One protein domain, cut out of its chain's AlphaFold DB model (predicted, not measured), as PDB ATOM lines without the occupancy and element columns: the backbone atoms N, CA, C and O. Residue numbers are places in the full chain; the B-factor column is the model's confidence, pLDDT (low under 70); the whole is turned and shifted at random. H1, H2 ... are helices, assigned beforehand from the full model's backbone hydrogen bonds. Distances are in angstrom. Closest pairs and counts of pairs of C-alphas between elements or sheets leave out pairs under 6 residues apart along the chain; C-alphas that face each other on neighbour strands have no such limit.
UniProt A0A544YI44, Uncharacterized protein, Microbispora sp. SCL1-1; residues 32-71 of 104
ATOM      1  N   THR A  32     -22.130-108.250  -0.344       94.06
ATOM      2  CA  THR A  32     -23.478-107.889   0.117       94.06
ATOM      3  C   THR A  32     -24.382-109.115   0.240       94.06
ATOM      4  O   THR A  32     -25.048-109.267   1.249       94.06
ATOM      5  N   ALA A  33     -24.337-110.044  -0.719       95.06
ATOM      6  CA  ALA A  33     -25.141-111.263  -0.649       95.06
ATOM      7  C   ALA A  33     -24.709-112.164   0.517       95.06
ATOM      8  O   ALA A  33     -25.548-112.730   1.204       95.06
ATOM      9  N   VAL A  34     -23.400-112.253   0.778       96.38
ATOM     10  CA  VAL A  34     -22.876-113.050   1.897       96.38
ATOM     11  C   VAL A  34     -23.305-112.468   3.247       96.38
ATOM     12  O   VAL A  34     -23.660-113.220   4.152       96.38
ATOM     13  N   ILE A  35     -23.276-111.138   3.412       95.31
ATOM     14  CA  ILE A  35     -23.723-110.520   4.669       95.31
ATOM     15  C   ILE A  35     -25.245-110.599   4.827       95.31
ATOM     16  O   ILE A  35     -25.697-110.844   5.941       95.31
ATOM     17  N   ASP A  36     -26.015-110.451   3.745       95.25
ATOM     18  CA  ASP A  36     -27.476-110.577   3.775       95.25
ATOM     19  C   ASP A  36     -27.889-111.991   4.217       95.25
ATOM     20  O   ASP A  36     -28.687-112.138   5.145       95.25
ATOM     21  N   ASP A  37     -27.272-113.028   3.639       96.19
ATOM     22  CA  ASP A  37     -27.520-114.425   4.020       96.19
ATOM     23  C   ASP A  37     -27.115-114.692   5.479       96.19
ATOM     24  O   ASP A  37     -27.865-115.309   6.236       96.19
ATOM     25  N   ALA A  38     -25.956-114.181   5.913       96.31
ATOM     26  CA  ALA A  38     -25.488-114.353   7.287       96.31
ATOM     27  C   ALA A  38     -26.414-113.678   8.316       96.31
ATOM     28  O   ALA A  38     -26.605-114.201   9.418       96.31
ATOM     29  N   VAL A  39     -26.984-112.517   7.975       96.75
ATOM     30  CA  VAL A  39     -27.977-111.835   8.816       96.75
ATOM     31  C   VAL A  39     -29.269-112.643   8.862       96.75
ATOM     32  O   VAL A  39     -29.762-112.905   9.957       96.75
ATOM     33  N   ALA A  40     -29.770-113.108   7.716       97.38
ATOM     34  CA  ALA A  40     -30.981-113.923   7.656       97.38
ATOM     35  C   ALA A  40     -30.839-115.219   8.474       97.38
ATOM     36  O   ALA A  40     -31.734-115.578   9.240       97.38
ATOM     37  N   GLU A  41     -29.695-115.899   8.382       97.81
ATOM     38  CA  GLU A  41     -29.414-117.094   9.182       97.81
ATOM     39  C   GLU A  41     -29.347-116.771  10.683       97.81
ATOM     40  O   GLU A  41     -29.879-117.515  11.513       97.81
ATOM     41  N   TYR A  42     -28.725-115.648  11.052       97.94
ATOM     42  CA  TYR A  42     -28.667-115.201  12.442       97.94
ATOM     43  C   TYR A  42     -30.062-114.907  13.009       97.94
ATOM     44  O   TYR A  42     -30.375-115.362  14.111       97.94
ATOM     45  N   GLU A  43     -30.900-114.189  12.261       97.88
ATOM     46  CA  GLU A  43     -32.284-113.885  12.634       97.88
ATOM     47  C   GLU A  43     -33.113-115.160  12.771       97.88
ATOM     48  O   GLU A  43     -33.790-115.353  13.778       97.88
ATOM     49  N   HIS A  44     -32.995-116.075  11.808       97.88
ATOM     50  CA  HIS A  44     -33.681-117.361  11.836       97.88
ATOM     51  C   HIS A  44     -33.271-118.185  13.064       97.88
ATOM     52  O   HIS A  44     -34.120-118.711  13.785       97.88
ATOM     53  N   ARG A  45     -31.967-118.258  13.362       98.25
ATOM     54  CA  ARG A  45     -31.468-118.938  14.562       98.25
ATOM     55  C   ARG A  45     -32.014-118.297  15.836       98.25
ATOM     56  O   ARG A  45     -32.470-119.025  16.719       98.25
ATOM     57  N   LYS A  46     -32.000-116.964  15.927       98.38
ATOM     58  CA  LYS A  46     -32.527-116.228  17.086       98.38
ATOM     59  C   LYS A  46     -34.013-116.467  17.290       98.38
ATOM     60  O   LYS A  46     -34.417-116.794  18.402       98.38
ATOM     61  N   PHE A  47     -34.793-116.420  16.215       98.12
ATOM     62  CA  PHE A  47     -36.215-116.731  16.247       98.12
ATOM     63  C   PHE A  47     -36.480-118.119  16.849       98.12
ATOM     64  O   PHE A  47     -37.279-118.251  17.775       98.12
ATOM     65  N   TRP A  48     -35.768-119.159  16.400       98.06
ATOM     66  CA  TRP A  48     -35.959-120.510  16.942       98.06
ATOM     67  C   TRP A  48     -35.453-120.682  18.374       98.06
ATOM     68  O   TRP A  48     -36.004-121.488  19.124       98.06
ATOM     69  N   GLU A  49     -34.386-119.987  18.770       98.25
ATOM     70  CA  GLU A  49     -33.947-119.941  20.172       98.25
ATOM     71  C   GLU A  49     -35.045-119.353  21.068       98.25
ATOM     72  O   GLU A  49     -35.404-119.957  22.080       98.25
ATOM     73  N   GLU A  50     -35.623-118.223  20.663       98.00
ATOM     74  CA  GLU A  50     -36.674-117.528  21.408       98.00
ATOM     75  C   GLU A  50     -37.976-118.327  21.454       98.00
ATOM     76  O   GLU A  50     -38.561-118.479  22.528       98.00
ATOM     77  N   LEU A  51     -38.400-118.902  20.326       98.00
ATOM     78  CA  LEU A  51     -39.595-119.740  20.262       98.00
ATOM     79  C   LEU A  51     -39.465-120.959  21.178       98.00
ATOM     80  O   LEU A  51     -40.368-121.235  21.964       98.00
ATOM     81  N   ARG A  52     -38.330-121.671  21.128       97.56
ATOM     82  CA  ARG A  52     -38.094-122.834  21.999       97.56
ATOM     83  C   ARG A  52     -38.110-122.449  23.472       97.56
ATOM     84  O   ARG A  52     -38.730-123.145  24.271       97.56
ATOM     85  N   ALA A  53     -37.472-121.336  23.829       97.50
ATOM     86  CA  ALA A  53     -37.494-120.835  25.198       97.50
ATOM     87  C   ALA A  53     -38.915-120.455  25.646       97.50
ATOM     88  O   ALA A  53     -39.296-120.744  26.779       97.50
ATOM     89  N   ALA A  54     -39.710-119.842  24.766       95.56
ATOM     90  CA  ALA A  54     -41.094-119.483  25.050       95.56
ATOM     91  C   ALA A  54     -41.980-120.720  25.250       95.56
ATOM     92  O   ALA A  54     -42.725-120.766  26.226       95.56
ATOM     93  N   VAL A  55     -41.856-121.732  24.385       95.38
ATOM     94  CA  VAL A  55     -42.579-123.008  24.514       95.38
ATOM     95  C   VAL A  55     -42.220-123.704  25.826       95.38
ATOM     96  O   VAL A  55     -43.114-124.098  26.573       95.38
ATOM     97  N   GLU A  56     -40.929-123.807  26.154       95.75
ATOM     98  CA  GLU A  56     -40.487-124.426  27.408       95.75
ATOM     99  C   GLU A  56     -41.002-123.665  28.635       95.75
ATOM    100  O   GLU A  56     -41.448-124.270  29.611       95.75
ATOM    101  N   ARG A  57     -40.988-122.329  28.576       95.88
ATOM    102  CA  ARG A  57     -41.547-121.484  29.632       95.88
ATOM    103  C   ARG A  57     -43.035-121.762  29.824       95.88
ATOM    104  O   ARG A  57     -43.434-122.017  30.953       95.88
ATOM    105  N   THR A  58     -43.830-121.761  28.753       93.75
ATOM    106  CA  THR A  58     -45.267-122.074  28.820       93.75
ATOM    107  C   THR A  58     -45.494-123.465  29.401       93.75
ATOM    108  O   THR A  58     -46.263-123.606  30.341       93.75
ATOM    109  N   ARG A  59     -44.752-124.476  28.936       94.25
ATOM    110  CA  ARG A  59     -44.840-125.843  29.468       94.25
ATOM    111  C   ARG A  59     -44.601-125.910  30.980       94.25
ATOM    112  O   ARG A  59     -45.256-126.684  31.672       94.25
ATOM    113  N   ARG A  60     -43.637-125.138  31.492       95.62
ATOM    114  CA  ARG A  60     -43.250-125.145  32.911       95.62
ATOM    115  C   ARG A  60     -44.170-124.301  33.791       95.62
ATOM    116  O   ARG A  60     -44.452-124.690  34.920       95.62
ATOM    117  N   GLU A  61     -44.552-123.122  33.314       97.19
ATOM    118  CA  GLU A  61     -45.222-122.086  34.110       97.19
ATOM    119  C   GLU A  61     -46.748-122.107  33.947       97.19
ATOM    120  O   GLU A  61     -47.448-121.669  34.856       97.19
ATOM    121  N   ASP A  62     -47.261-122.676  32.852       96.06
ATOM    122  CA  ASP A  62     -48.691-122.871  32.593       96.06
ATOM    123  C   ASP A  62     -49.003-124.306  32.109       96.06
ATOM    124  O   ASP A  62     -49.267-124.549  30.926       96.06
ATOM    125  N   PRO A  63     -48.992-125.299  33.019       94.75
ATOM    126  CA  PRO A  63     -49.299-126.683  32.663       94.75
ATOM    127  C   PRO A  63     -50.729-126.896  32.148       94.75
ATOM    128  O   PRO A  63     -50.962-127.844  31.401       94.75
ATOM    129  N   ALA A  64     -51.683-126.045  32.549       95.94
ATOM    130  CA  ALA A  64     -53.072-126.136  32.104       95.94
ATOM    131  C   ALA A  64     -53.200-125.687  30.643       95.94
ATOM    132  O   ALA A  64     -53.678-126.462  29.817       95.94
ATOM    133  N   GLY A  65     -52.669-124.510  30.296       93.81
ATOM    134  CA  GLY A  65     -52.627-124.047  28.907       93.81
ATOM    135  C   GLY A  65     -51.801-124.965  28.000       93.81
ATOM    136  O   GLY A  65     -52.161-125.192  26.845       93.81
ATOM    137  N   TRP A  66     -50.732-125.575  28.526       95.88
ATOM    138  CA  TRP A  66     -49.986-126.599  27.793       95.88
ATOM    139  C   TRP A  66     -50.821-127.859  27.519       95.88
ATOM    140  O   TRP A  66     -50.774-128.399  26.413       95.88
ATOM    141  N   ALA A  67     -51.606-128.325  28.495       96.00
ATOM    142  CA  ALA A  67     -52.499-129.468  28.313       96.00
ATOM    143  C   ALA A  67     -53.602-129.179  27.282       96.00
ATOM    144  O   ALA A  67     -53.874-130.037  26.441       96.00
ATOM    145  N   ASP A  68     -54.174-127.974  27.294       95.75
ATOM    146  CA  ASP A  68     -55.172-127.543  26.307       95.75
ATOM    147  C   ASP A  68     -54.581-127.530  24.886       95.75
ATOM    148  O   ASP A  68     -55.176-128.085  23.961       95.75
ATOM    149  N   HIS A  69     -53.365-126.995  24.718       92.75
ATOM    150  CA  HIS A  69     -52.646-127.019  23.440       92.75
ATOM    151  C   HIS A  69     -52.391-128.448  22.928       92.75
ATOM    152  O   HIS A  69     -52.561-128.728  21.737       92.75
ATOM    153  N   LEU A  70     -52.006-129.378  23.810       95.88
ATOM    154  CA  LEU A  70     -51.825-130.786  23.443       95.88
ATOM    155  C   LEU A  70     -53.148-131.458  23.060       95.88
ATOM    156  O   LEU A  70     -53.177-132.246  22.115       95.88
ATOM    157  N   ALA A  71     -54.236-131.149  23.768       96.12
ATOM    158  CA  ALA A  71     -55.559-131.675  23.452       96.12
ATOM    159  C   ALA A  71     -56.038-131.197  22.074       96.12
ATOM    160  O   ALA A  71     -56.544-132.003  21.294       96.12
TER     161      ALA A  71
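What this domain is: This is residues 32 to 71 of the 104 residues of an uncharacterized protein of Microbispora sp. SCL1-1 (UniProt A0A544YI44). One long, straight helix, H1, makes the length of a rod, and a short helix, H2, turns off at its far end, forming a lopsided L. Residues 32 to 54 of H1 stand free. The printed part has 40 residues with two named helices, H1 then H2, and no named strand; the class is all helix. It is extended, with a radius of gyration of the C-alphas of 15.4 A and spans of 47 by 17 by 6 A.

Where its parts are: H1, residues 32 to 61, is 42.8 A long from C-alpha 32 at (-23.478, -107.889, 0.117) to C-alpha 61. H2, residues 63 to 71, is 12.2 A long and ends at C-alpha 71 at (-55.559, -131.675, 23.452).

How they stand to each other: H1 and H2 only just touch, only at the corner by their link, with 3 pairs of C-alphas within 8 A. H1 touches H2 with residues 58 to 59 alone; the closest C-alphas are those of Arg 59 and Trp 66, 5.5 A apart. Their lines are only just about perpendicular, at 70.1 degrees. In H1 and H2 every O i to N i+4 pair is within hydrogen-bond range.

The domain as a whole: The C-alphas of Thr 32 and Ala 64, the two farthest apart, are 47.2 A apart. The printed part has no cut, and the link from H1 to H2 is tight. No printed residue is under 70 in pLDDT.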